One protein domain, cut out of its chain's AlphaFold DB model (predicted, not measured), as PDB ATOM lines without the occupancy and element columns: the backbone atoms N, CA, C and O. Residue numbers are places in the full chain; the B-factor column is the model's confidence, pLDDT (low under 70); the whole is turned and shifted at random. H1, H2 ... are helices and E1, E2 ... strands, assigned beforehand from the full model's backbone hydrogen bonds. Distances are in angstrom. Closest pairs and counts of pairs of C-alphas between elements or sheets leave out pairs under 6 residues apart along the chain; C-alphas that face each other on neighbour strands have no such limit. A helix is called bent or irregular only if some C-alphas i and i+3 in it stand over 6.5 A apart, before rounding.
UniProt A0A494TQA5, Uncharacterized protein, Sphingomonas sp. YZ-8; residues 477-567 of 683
ATOM      1  N   THR A 477     -10.423  17.910  24.811       59.91
ATOM      2  CA  THR A 477      -9.683  19.179  24.969       59.91
ATOM      3  C   THR A 477     -10.628  20.370  25.189       59.91
ATOM      4  O   THR A 477     -10.201  21.437  25.640       59.91
ATOM      5  N   ALA A 478     -11.913  20.194  24.853       59.38
ATOM      6  CA  ALA A 478     -12.989  21.154  25.071       59.38
ATOM      7  C   ALA A 478     -13.303  21.368  26.563       59.38
ATOM      8  O   ALA A 478     -13.692  22.469  26.936       59.38
ATOM      9  N   ASP A 479     -13.030  20.374  27.413       63.47
ATOM     10  CA  ASP A 479     -13.411  20.382  28.832       63.47
ATOM     11  C   ASP A 479     -12.330  20.980  29.752       63.47
ATOM     12  O   ASP A 479     -12.496  21.085  30.969       63.47
ATOM     13  N   VAL A 480     -11.206  21.435  29.184       71.75
ATOM     14  CA  VAL A 480     -10.183  22.171  29.939       71.75
ATOM     15  C   VAL A 480     -10.628  23.622  30.135       71.75
ATOM     16  O   VAL A 480     -10.545  24.429  29.199       71.75
ATOM     17  N   SER A 481     -11.011  23.965  31.371       80.12
ATOM     18  CA  SER A 481     -11.445  25.316  31.743       80.12
ATOM     19  C   SER A 481     -10.391  26.398  31.439       80.12
ATOM     20  O   SER A 481      -9.180  26.134  31.503       80.12
ATOM     21  N   PRO A 482     -10.806  27.640  31.123       85.19
ATOM     22  CA  PRO A 482      -9.885  28.758  30.907       85.19
ATOM     23  C   PRO A 482      -8.915  28.989  32.076       85.19
ATOM     24  O   PRO A 482      -7.743  29.300  31.856       85.19
ATOM     25  N   GLU A 483      -9.375  28.802  33.312       84.38
ATOM     26  CA  GLU A 483      -8.584  28.935  34.538       84.38
ATOM     27  C   GLU A 483      -7.466  27.895  34.574       84.38
ATOM     28  O   GLU A 483      -6.305  28.239  34.809       84.38
ATOM     29  N   ARG A 484      -7.787  26.639  34.243       82.94
ATOM     30  CA  ARG A 484      -6.800  25.559  34.180       82.94
ATOM     31  C   ARG A 484      -5.765  25.816  33.094       82.94
ATOM     32  O   ARG A 484      -4.577  25.610  33.324       82.94
ATOM     33  N   ARG A 485      -6.177  26.321  31.926       86.25
ATOM     34  CA  ARG A 485      -5.230  26.703  30.864       86.25
ATOM     35  C   ARG A 485      -4.248  27.769  31.354       86.25
ATOM     36  O   ARG A 485      -3.057  27.646  31.086       86.25
ATOM     37  N   LYS A 486      -4.714  28.778  32.100       88.00
ATOM     38  CA  LYS A 486      -3.842  29.814  32.690       88.00
ATOM     39  C   LYS A 486      -2.853  29.225  33.700       88.00
ATOM     40  O   LYS A 486      -1.668  29.548  33.643       88.00
ATOM     41  N   GLU A 487      -3.317  28.345  34.583       87.81
ATOM     42  CA  GLU A 487      -2.470  27.659  35.568       87.81
ATOM     43  C   GLU A 487      -1.393  26.793  34.894       87.81
ATOM     44  O   GLU A 487      -0.212  26.857  35.248       87.81
ATOM     45  N   VAL A 488      -1.782  26.033  33.866       88.62
ATOM     46  CA  VAL A 488      -0.872  25.206  33.071       88.62
ATOM     47  C   VAL A 488       0.160  26.081  32.363       88.62
ATOM     48  O   VAL A 488       1.350  25.811  32.481       88.62
ATOM     49  N   VAL A 489      -0.244  27.177  31.711       90.31
ATOM     50  CA  VAL A 489       0.692  28.117  31.063       90.31
ATOM     51  C   VAL A 489       1.691  28.707  32.065       90.31
ATOM     52  O   VAL A 489       2.875  28.840  31.738       90.31
ATOM     53  N   SER A 490       1.250  29.034  33.283       89.12
ATOM     54  CA  SER A 490       2.135  29.503  34.358       89.12
ATOM     55  C   SER A 490       3.154  28.428  34.752       89.12
ATOM     56  O   SER A 490       4.361  28.675  34.740       89.12
ATOM     57  N   SER A 491       2.684  27.199  34.979       87.88
ATOM     58  CA  SER A 491       3.525  26.051  35.344       87.88
ATOM     59  C   SER A 491       4.543  25.718  34.250       87.88
ATOM     60  O   SER A 491       5.725  25.533  34.527       87.88
ATOM     61  N   MET A 492       4.120  25.730  32.984       88.38
ATOM     62  CA  MET A 492       5.009  25.546  31.837       88.38
ATOM     63  C   MET A 492       6.054  26.661  31.761       88.38
ATOM     64  O   MET A 492       7.219  26.393  31.488       88.38
ATOM     65  N   SER A 493       5.671  27.911  32.036       88.44
ATOM     66  CA  SER A 493       6.612  29.040  32.059       88.44
ATOM     67  C   SER A 493       7.676  28.876  33.145       88.44
ATOM     68  O   SER A 493       8.837  29.187  32.891       88.44
ATOM     69  N   ALA A 494       7.310  28.339  34.314       86.62
ATOM     70  CA  ALA A 494       8.258  28.013  35.380       86.62
ATOM     71  C   ALA A 494       9.224  26.876  34.989       86.62
ATOM     72  O   ALA A 494      10.414  26.935  35.301       86.62
ATOM     73  N   VAL A 495       8.748  25.860  34.259       85.06
ATOM     74  CA  VAL A 495       9.612  24.797  33.708       85.06
ATOM     75  C   VAL A 495      10.602  25.376  32.691       85.06
ATOM     76  O   VAL A 495      11.802  25.132  32.792       85.06
ATOM     77  N   LEU A 496      10.129  26.196  31.744       83.50
ATOM     78  CA  LEU A 496      10.998  26.812  30.734       83.50
ATOM     79  C   LEU A 496      12.056  27.729  31.364       83.50
ATOM     80  O   LEU A 496      13.211  27.694  30.946       83.50
ATOM     81  N   SER A 497      11.690  28.523  32.376       80.88
ATOM     82  CA  SER A 497      12.612  29.460  33.026       80.88
ATOM     83  C   SER A 497      13.658  28.765  33.900       80.88
ATOM     84  O   SER A 497      14.817  29.177  33.898       80.88
ATOM     85  N   SER A 498      13.279  27.692  34.603       75.19
ATOM     86  CA  SER A 498      14.186  26.921  35.466       75.19
ATOM     87  C   SER A 498      15.159  26.026  34.694       75.19
ATOM     88  O   SER A 498      16.205  25.667  35.229       75.19
ATOM     89  N   GLN A 499      14.858  25.689  33.434       64.56
ATOM     90  CA  GLN A 499      15.637  24.721  32.655       64.56
ATOM     91  C   GLN A 499      16.217  25.257  31.341       64.56
ATOM     92  O   GLN A 499      16.558  24.467  30.453       64.56
ATOM     93  N   ARG A 500      16.416  26.581  31.247       58.97
ATOM     94  CA  ARG A 500      17.005  27.282  30.086       58.97
ATOM     95  C   ARG A 500      18.335  26.711  29.567       58.97
ATOM     96  O   ARG A 500      18.716  27.063  28.466       58.97
ATOM     97  N   GLY A 501      19.030  25.844  30.307       53.66
ATOM     98  CA  GLY A 501      20.303  25.252  29.876       53.66
ATOM     99  C   GLY A 501      20.301  23.759  29.519       53.66
ATOM    100  O   GLY A 501      21.251  23.325  28.885       53.66
ATOM    101  N   TYR A 502      19.302  22.954  29.917       54.88
ATOM    102  CA  TYR A 502      19.434  21.477  29.871       54.88
ATOM    103  C   TYR A 502      18.279  20.757  29.167       54.88
ATOM    104  O   TYR A 502      18.481  19.763  28.477       54.88
ATOM    105  N   PHE A 503      17.049  21.257  29.304       50.34
ATOM    106  CA  PHE A 503      15.856  20.573  28.787       50.34
ATOM    107  C   PHE A 503      15.716  20.655  27.269       50.34
ATOM    108  O   PHE A 503      15.170  19.765  26.621       50.34
ATOM    109  N   PHE A 504      16.224  21.745  26.710       57.03
ATOM    110  CA  PHE A 504      16.132  22.089  25.305       57.03
ATOM    111  C   PHE A 504      17.492  22.001  24.612       57.03
ATOM    112  O   PHE A 504      17.604  22.389  23.457       57.03
ATOM    113  N   ASP A 505      18.537  21.478  25.243       53.97
ATOM    114  CA  ASP A 505      19.843  21.421  24.592       53.97
ATOM    115  C   ASP A 505      20.005  20.171  23.708       53.97
ATOM    116  O   ASP A 505      20.840  19.298  23.935       53.97
ATOM    117  N   VAL A 506      19.166  20.058  22.676       45.19
ATOM    118  CA  VAL A 506      19.358  19.065  21.613       45.19
ATOM    119  C   VAL A 506      20.338  19.661  20.602       45.19
ATOM    120  O   VAL A 506      19.931  20.234  19.596       45.19
ATOM    121  N   GLY A 507      21.639  19.569  20.897       45.16
ATOM    122  CA  GLY A 507      22.708  19.907  19.946       45.16
ATOM    123  C   GLY A 507      23.661  21.052  20.320       45.16
ATOM    124  O   GLY A 507      24.412  21.487  19.447       45.16
ATOM    125  N   GLY A 508      23.689  21.525  21.569       44.56
ATOM    126  CA  GLY A 508      24.632  22.552  22.036       44.56
ATOM    127  C   GLY A 508      24.215  23.993  21.716       44.56
ATOM    128  O   GLY A 508      25.078  24.858  21.579       44.56
ATOM    129  N   VAL A 509      22.915  24.260  21.546       49.53
ATOM    130  CA  VAL A 509      22.367  25.598  21.260       49.53
ATOM    131  C   VAL A 509      21.332  25.929  22.332       49.53
ATOM    132  O   VAL A 509      20.141  25.639  22.199       49.53
ATOM    133  N   ALA A 510      21.828  26.489  23.433       53.41
ATOM    134  CA  ALA A 510      21.148  26.461  24.723       53.41
ATOM    135  C   ALA A 510      19.838  27.268  24.804       53.41
ATOM    136  O   ALA A 510      18.974  26.909  25.591       53.41
ATOM    137  N   ASN A 511      19.613  28.304  23.989       74.12
ATOM    138  CA  ASN A 511      18.529  29.254  24.274       74.12
ATOM    139  C   ASN A 511      17.423  29.239  23.212       74.12
ATOM    140  O   ASN A 511      17.669  29.599  22.066       74.12
ATOM    141  N   LEU A 512      16.201  28.857  23.605       80.25
ATOM    142  CA  LEU A 512      14.981  29.190  22.861       80.25
ATOM    143  C   LEU A 512      14.738  30.700  22.936       80.25
ATOM    144  O   LEU A 512      14.851  31.289  24.011       80.25
ATOM    145  N   GLY A 513      14.373  31.307  21.806       85.56
ATOM    146  CA  GLY A 513      13.830  32.660  21.792       85.56
ATOM    147  C   GLY A 513      12.472  32.725  22.498       85.56
ATOM    148  O   GLY A 513      11.835  31.703  22.762       85.56
ATOM    149  N   THR A 514      11.994  33.936  22.761       88.62
ATOM    150  CA  THR A 514      10.664  34.205  23.330       88.62
ATOM    151  C   THR A 514       9.560  33.614  22.453       88.62
ATOM    152  O   THR A 514       8.629  32.982  22.966       88.62
ATOM    153  N   LEU A 515       9.671  33.748  21.124       88.25
ATOM    154  CA  LEU A 515       8.741  33.098  20.201       88.25
ATOM    155  C   LEU A 515       8.826  31.575  20.317       88.25
ATOM    156  O   LEU A 515       7.798  30.903  20.400       88.25
ATOM    157  N   GLY A 516      10.038  31.027  20.367       87.56
ATOM    158  CA  GLY A 516      10.244  29.592  20.512       87.56
ATOM    159  C   GLY A 516       9.607  29.035  21.790       87.56
ATOM    160  O   GLY A 516       8.909  28.021  21.737       87.56
ATOM    161  N   GLU A 517       9.775  29.723  22.925       89.00
ATOM    162  CA  GLU A 517       9.107  29.388  24.190       89.00
ATOM    163  C   GLU A 517       7.572  29.393  24.029       89.00
ATOM    164  O   GLU A 517       6.890  28.484  24.511       89.00
ATOM    165  N   SER A 518       7.016  30.385  23.325       89.69
ATOM    166  CA  SER A 518       5.577  30.481  23.036       89.69
ATOM    167  C   SER A 518       5.070  29.316  22.176       89.69
ATOM    168  O   SER A 518       4.020  28.736  22.468       89.69
ATOM    169  N   ILE A 519       5.829  28.915  21.152       90.19
ATOM    170  CA  ILE A 519       5.489  27.773  20.297       90.19
ATOM    171  C   ILE A 519       5.517  26.465  21.089       90.19
ATOM    172  O   ILE A 519       4.561  25.694  21.016       90.19
ATOM    173  N   VAL A 520       6.553  26.235  21.902       89.75
ATOM    174  CA  VAL A 520       6.624  25.057  22.781       89.75
ATOM    175  C   VAL A 520       5.418  25.004  23.716       89.75
ATOM    176  O   VAL A 520       4.791  23.950  23.852       89.75
ATOM    177  N   LYS A 521       5.041  26.142  24.322       90.88
ATOM    178  CA  LYS A 521       3.835  26.216  25.156       90.88
ATOM    179  C   LYS A 521       2.594  25.836  24.366       90.88
ATOM    180  O   LYS A 521       1.813  25.024  24.839       90.88
ATOM    181  N   ARG A 522       2.420  26.373  23.160       90.38
ATOM    182  CA  ARG A 522       1.256  26.088  22.312       90.38
ATOM    183  C   ARG A 522       1.138  24.606  21.964       90.38
ATOM    184  O   ARG A 522       0.053  24.051  22.105       90.38
ATOM    185  N   VAL A 523       2.241  23.980  21.554       88.62
ATOM    186  CA  VAL A 523       2.284  22.558  21.182       88.62
ATOM    187  C   VAL A 523       1.965  21.668  22.383       88.62
ATOM    188  O   VAL A 523       1.185  20.726  22.269       88.62
ATOM    189  N   ALA A 524       2.522  21.979  23.555       90.50
ATOM    190  CA  ALA A 524       2.343  21.146  24.737       90.50
ATOM    191  C   ALA A 524       1.063  21.442  25.537       90.50
ATOM    192  O   ALA A 524       0.598  20.564  26.260       90.50
ATOM    193  N   LEU A 525       0.464  22.634  25.408       89.81
ATOM    194  CA  LEU A 525      -0.632  23.105  26.266       89.81
ATOM    195  C   LEU A 525      -1.789  22.114  26.338       89.81
ATOM    196  O   LEU A 525      -2.235  21.773  27.431       89.81
ATOM    197  N   SER A 526      -2.278  21.660  25.183       85.38
ATOM    198  CA  SER A 526      -3.450  20.790  25.149       85.38
ATOM    199  C   SER A 526      -3.181  19.461  25.850       85.38
ATOM    200  O   SER A 526      -4.005  19.016  26.643       85.38
ATOM    201  N   HIS A 527      -2.027  18.845  25.590       87.25
ATOM    202  CA  HIS A 527      -1.669  17.581  26.219       87.25
ATOM    203  C   HIS A 527      -1.423  17.750  27.720       87.25
ATOM    204  O   HIS A 527      -2.004  17.019  28.510       87.25
ATOM    205  N   VAL A 528      -0.637  18.749  28.131       88.25
ATOM    206  CA  VAL A 528      -0.336  19.004  29.548       88.25
ATOM    207  C   VAL A 528      -1.612  19.292  30.336       88.25
ATOM    208  O   VAL A 528      -1.761  18.818  31.459       88.25
ATOM    209  N   ALA A 529      -2.552  20.041  29.761       86.19
ATOM    210  CA  ALA A 529      -3.787  20.372  30.451       86.19
ATOM    211  C   ALA A 529      -4.719  19.161  30.616       86.19
ATOM    212  O   ALA A 529      -5.286  18.982  31.693       86.19
ATOM    213  N   THR A 530      -4.840  18.309  29.595       82.31
ATOM    214  CA  THR A 530      -5.660  17.090  29.667       82.31
ATOM    215  C   THR A 530      -4.985  15.998  30.505       82.31
ATOM    216  O   THR A 530      -5.619  15.389  31.364       82.31
ATOM    217  N   ALA A 531      -3.690  15.752  30.308       83.69
ATOM    218  CA  ALA A 531      -2.944  14.716  31.017       83.69
ATOM    219  C   ALA A 531      -2.604  15.108  32.458       83.69
ATOM    220  O   ALA A 531      -2.551  14.239  33.322       83.69
ATOM    221  N   GLY A 532      -2.459  16.397  32.773       82.31
ATOM    222  CA  GLY A 532      -2.201  16.858  34.140       82.31
ATOM    223  C   GLY A 532      -3.341  16.574  35.126       82.31
ATOM    224  O   GLY A 532      -3.116  16.590  36.329       82.31
ATOM    225  N   ASN A 533      -4.556  16.304  34.637       76.69
ATOM    226  CA  ASN A 533      -5.697  15.897  35.469       76.69
ATOM    227  C   ASN A 533      -5.855  14.372  35.560       76.69
ATOM    228  O   ASN A 533      -6.566  13.863  36.424       76.69
ATOM    229  N   ASN A 534      -5.226  13.651  34.635       73.50
ATOM    230  CA  ASN A 534      -5.446  12.227  34.416       73.50
ATOM    231  C   ASN A 534      -4.192  11.385  34.708       73.50
ATOM    232  O   ASN A 534      -4.282  10.166  34.800       73.50
ATOM    233  N   SER A 535      -3.040  12.022  34.913       77.00
ATOM    234  CA  SER A 535      -1.767  11.382  35.226       77.00
ATOM    235  C   SER A 535      -1.183  11.940  36.527       77.00
ATOM    236  O   SER A 535      -1.421  13.086  36.899       77.00
ATOM    237  N   GLY A 536      -0.373  11.130  37.211       78.62
ATOM    238  CA  GLY A 536       0.470  11.589  38.323       78.62
ATOM    239  C   GLY A 536       1.802  12.199  37.865       78.62
ATOM    240  O   GLY A 536       2.723  12.315  38.670       78.62
ATOM    241  N   GLN A 537       1.955  12.499  36.571       84.50
ATOM    242  CA  GLN A 537       3.208  12.996  36.008       84.50
ATOM    243  C   GLN A 537       3.378  14.502  36.241       84.50
ATOM    244  O   GLN A 537       2.417  15.258  36.376       84.50
ATOM    245  N   THR A 538       4.633  14.956  36.267       88.94
ATOM    246  CA  THR A 538       4.944  16.386  36.391       88.94
ATOM    247  C   THR A 538       4.655  17.132  35.085       88.94
ATOM    248  O   THR A 538       4.747  16.557  33.998       88.94
ATOM    249  N   THR A 539       4.384  18.439  35.171       87.56
ATOM    250  CA  THR A 539       4.262  19.324  33.997       87.56
ATOM    251  C   THR A 539       5.472  19.215  33.072       87.56
ATOM    252  O   THR A 539       5.318  19.198  31.856       87.56
ATOM    253  N   GLU A 540       6.671  19.096  33.645       86.62
ATOM    254  CA  GLU A 540       7.910  18.923  32.893       86.62
ATOM    255  C   GLU A 540       7.880  17.647  32.033       86.62
ATOM    256  O   GLU A 540       8.169  17.699  30.835       86.62
ATOM    257  N   THR A 541       7.508  16.508  32.622       87.00
ATOM    258  CA  THR A 541       7.414  15.225  31.912       87.00
ATOM    259  C   THR A 541       6.405  15.302  30.769       87.00
ATOM    260  O   THR A 541       6.745  14.972  29.634       87.00
ATOM    261  N   LEU A 542       5.210  15.833  31.035       88.56
ATOM    262  CA  LEU A 542       4.152  15.985  30.031       88.56
ATOM    263  C   LEU A 542       4.574  16.910  28.878       88.56
ATOM    264  O   LEU A 542       4.265  16.652  27.715       88.56
ATOM    265  N   MET A 543       5.337  17.968  29.170       89.00
ATOM    266  CA  MET A 543       5.915  18.822  28.132       89.00
ATOM    267  C   MET A 543       6.918  18.068  27.252       89.00
ATOM    268  O   MET A 543       6.875  18.225  26.032       89.00
ATOM    269  N   LYS A 544       7.799  17.238  27.837       86.75
ATOM    270  CA  LYS A 544       8.751  16.407  27.067       86.75
ATOM    271  C   LYS A 544       8.021  15.459  26.127       86.75
ATOM    272  O   LYS A 544       8.426  15.309  24.976       86.75
ATOM    273  N   GLU A 545       6.962  14.827  26.619       87.56
ATOM    274  CA  GLU A 545       6.155  13.886  25.846       87.56
ATOM    275  C   GLU A 545       5.473  14.586  24.668       87.56
ATOM    276  O   GLU A 545       5.645  14.153  23.528       87.56
ATOM    277  N   ALA A 546       4.801  15.716  24.915       89.31
ATOM    278  CA  ALA A 546       4.118  16.481  23.873       89.31
ATOM    279  C   ALA A 546       5.071  17.022  22.801       89.31
ATOM    280  O   ALA A 546       4.818  16.859  21.608       89.31
ATOM    281  N   VAL A 547       6.189  17.634  23.205       89.12
ATOM    282  CA  VAL A 547       7.185  18.159  22.257       89.12
ATOM    283  C   VAL A 547       7.848  17.022  21.482       89.12
ATOM    284  O   VAL A 547       8.069  17.148  20.279       89.12
ATOM    285  N   GLY A 548       8.140  15.896  22.138       86.44
ATOM    286  CA  GLY A 548       8.689  14.712  21.481       86.44
ATOM    287  C   GLY A 548       7.738  14.128  20.436       86.44
ATOM    288  O   GLY A 548       8.176  13.810  19.333       86.44
ATOM    289  N   ALA A 549       6.445  14.033  20.762       86.69
ATOM    290  CA  ALA A 549       5.413  13.554  19.847       86.69
ATOM    291  C   ALA A 549       5.260  14.488  18.638       86.69
ATOM    292  O   ALA A 549       5.293  14.023  17.502       86.69
ATOM    293  N   ALA A 550       5.182  15.800  18.879       87.44
ATOM    294  CA  ALA A 550       5.053  16.804  17.827       87.44
ATOM    295  C   ALA A 550       6.295  16.890  16.927       87.44
ATOM    296  O   ALA A 550       6.180  17.107  15.723       87.44
ATOM    297  N   LYS A 551       7.496  16.690  17.485       87.56
ATOM    298  CA  LYS A 551       8.728  16.615  16.692       87.56
ATOM    299  C   LYS A 551       8.708  15.405  15.759       87.56
ATOM    300  O   LYS A 551       9.038  15.530  14.585       87.56
ATOM    301  N   ALA A 552       8.319  14.242  16.275       82.75
ATOM    302  CA  ALA A 552       8.292  13.010  15.496       82.75
ATOM    303  C   ALA A 552       7.183  12.987  14.431       82.75
ATOM    304  O   ALA A 552       7.359  12.359  13.396       82.75
ATOM    305  N   SER A 553       6.059  13.674  14.651       80.75
ATOM    306  CA  SER A 553       5.006  13.836  13.638       80.75
ATOM    307  C   SER A 553       5.318  14.913  12.589       80.75
ATOM    308  O   SER A 553       4.540  15.102  11.651       80.75
ATOM    309  N   GLY A 554       6.423  15.650  12.757       83.44
ATOM    310  CA  GLY A 554       6.782  16.804  11.934       83.44
ATOM    311  C   GLY A 554       5.960  18.067  12.222       83.44
ATOM    312  O   GLY A 554       6.196  19.094  11.591       83.44
ATOM    313  N   GLU A 555       5.021  18.034  13.175       86.94
ATOM    314  CA  GLU A 555       4.195  19.185  13.578       86.94
ATOM    315  C   GLU A 555       4.995  20.281  14.287       86.94
ATOM    316  O   GLU A 555       4.563  21.431  14.317       86.94
ATOM    317  N   TYR A 556       6.144  19.943  14.870       90.75
ATOM    318  CA  TYR A 556       7.020  20.877  15.562       90.75
ATOM    319  C   TYR A 556       8.455  20.734  15.078       90.75
ATOM    320  O   TYR A 556       9.015  19.639  15.035       90.75
ATOM    321  N   GLU A 557       9.081  21.870  14.804       90.25
ATOM    322  CA  GLU A 557      10.490  21.930  14.461       90.25
ATOM    323  C   GLU A 557      11.213  22.978  15.286       90.25
ATOM    324  O   GLU A 557      10.647  23.998  15.693       90.25
ATOM    325  N   ARG A 558      12.503  22.728  15.496       88.44
ATOM    326  CA  ARG A 558      13.376  23.663  16.176       88.44
ATOM    327  C   ARG A 558      14.780  23.623  15.616       88.44
ATOM    328  O   ARG A 558      15.381  22.560  15.499       88.44
ATOM    329  N   TYR A 559      15.318  24.817  15.415       87.94
ATOM    330  CA  TYR A 559      16.664  25.044  14.934       87.94
ATOM    331  C   TYR A 559      17.284  26.194  15.727       87.94
ATOM    332  O   TYR A 559      17.025  27.369  15.475       87.94
ATOM    333  N   GLY A 560      18.078  25.850  16.741       85.00
ATOM    334  CA  GLY A 560      18.678  26.824  17.651       85.00
ATOM    335  C   GLY A 560      17.631  27.563  18.488       85.00
ATOM    336  O   GLY A 560      16.868  26.926  19.224       85.00
ATOM    337  N   GLN A 561      17.605  28.895  18.375       86.12
ATOM    338  CA  GLN A 561      16.629  29.743  19.072       86.12
ATOM    339  C   GLN A 561      15.247  29.757  18.417       86.12
ATOM    340  O   GLN A 561      14.266  30.137  19.056       86.12
ATOM    341  N   PHE A 562      15.163  29.314  17.163       90.19
ATOM    342  CA  PHE A 562      13.952  29.369  16.361       90.19
ATOM    343  C   PHE A 562      13.155  28.082  16.507       90.19
ATOM    344  O   PHE A 562      13.710  26.985  16.431       90.19
ATOM    345  N   ALA A 563      11.843  28.215  16.666       91.19
ATOM    346  CA  ALA A 563      10.917  27.101  16.580       91.19
ATOM    347  C   ALA A 563       9.629  27.540  15.889       91.19
ATOM    348  O   ALA A 563       9.243  28.707  15.964       91.19
ATOM    349  N   TRP A 564       8.971  26.598  15.228       92.44
ATOM    350  CA  TRP A 564       7.706  26.820  14.538       92.44
ATOM    351  C   TRP A 564       6.880  25.535  14.512       92.44
ATOM    352  O   TRP A 564       7.365  24.451  14.848       92.44
ATOM    353  N   THR A 565       5.610  25.676  14.140       90.19
ATOM    354  CA  THR A 565       4.695  24.553  13.933       90.19
ATOM    355  C   THR A 565       4.440  24.333  12.452       90.19
ATOM    356  O   THR A 565       4.294  25.306  11.712       90.19
ATOM    357  N   ASN A 566       4.282  23.078  12.050       87.69
ATOM    358  CA  ASN A 566       3.873  22.689  10.707       87.69
ATOM    359  C   ASN A 566       2.565  21.906  10.734       87.69
ATOM    360  O   ASN A 566       2.062  21.508  11.786       87.69
ATOM    361  N   LYS A 567       2.055  21.609   9.541       79.69
ATOM    362  CA  LYS A 567       1.065  20.550   9.367       79.69
ATOM    363  C   LYS A 567       1.711  19.189   9.663       79.69
ATOM    364  O   LYS A 567       2.860  18.958   9.285       79.69
TER     365      LYS A 567
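AT A GLANCE: This is residues 477 to 567 of the 683 residues of an uncharacterized protein of Sphingomonas sp. YZ-8 (UniProt A0A494TQA5). Three crossed helices pack together, with the kinked H2 in the middle, and a small hairpin, E1 and E2, packs on residues 514 to 523 of H2, away from H1. H3 runs from H1 toward the hairpin, and a long loop, residues 499 to 513, links H1 to H2. The 91 printed residues hold three named helices and then two named strands, antiparallel in the order E1 - E2; the class is mostly helix. The whole is compact, with a radius of gyration of the C-alphas of 12.6 A, and spans 37 by 30 by 21 A.

HOW THE PARTS SIT: Start at H1, residues 482 to 498: it touches H2, residues 514 to 531, closest at the C-alphas of Val 488 and Ala 529, 6.2 A apart, at a steep tilt of 54 degrees, opposite ways. H2 is irregular, with C-alphas 523 and 526 7.2 A apart, and has a kink of 44 degrees near residue 524. There it touches H3, residues 539 to 552, about perpendicular at 73 degrees; the closest C-alphas, of Ala 524 and Ala 546, are 5.1 A apart. With residues 539 to 543 alone, H3 touches residues 488 to 495 of H1, closest at the C-alphas of Glu 540 and Val 495, 6.2 A. Look next at the hairpin of E1, residues 556 to 559, and E2, residues 562 to 565: N 557 and O 564 are 3.1 A apart, within hydrogen-bond range. The closest C-alphas of H2 and E2 are those of Gly 516 and Ala 563, 4.7 A; H1 is apart from both strands. Every O i to N i+4 pair is within range in H1 and H3, and 12 of 14 in H2.

IN THESE COORDINATES: Find C-alpha 482 at (-9.885, 28.758, 30.907), where H1 begins its 24.6 A. H2 measures 25.0 A, H3 20.0 A, E1 10.5 A; E2, 10.7 A, ends at C-alpha 565, (4.695, 24.553, 13.933).

THE WHOLE: The two C-alphas farthest apart, of Asp 479 and Gly 508, are 38.7 A apart. The printed part has no cut; the link from H1 to H2 is long. Look for pLDDT under 70 at residues 477 to 479 and 499 to 510.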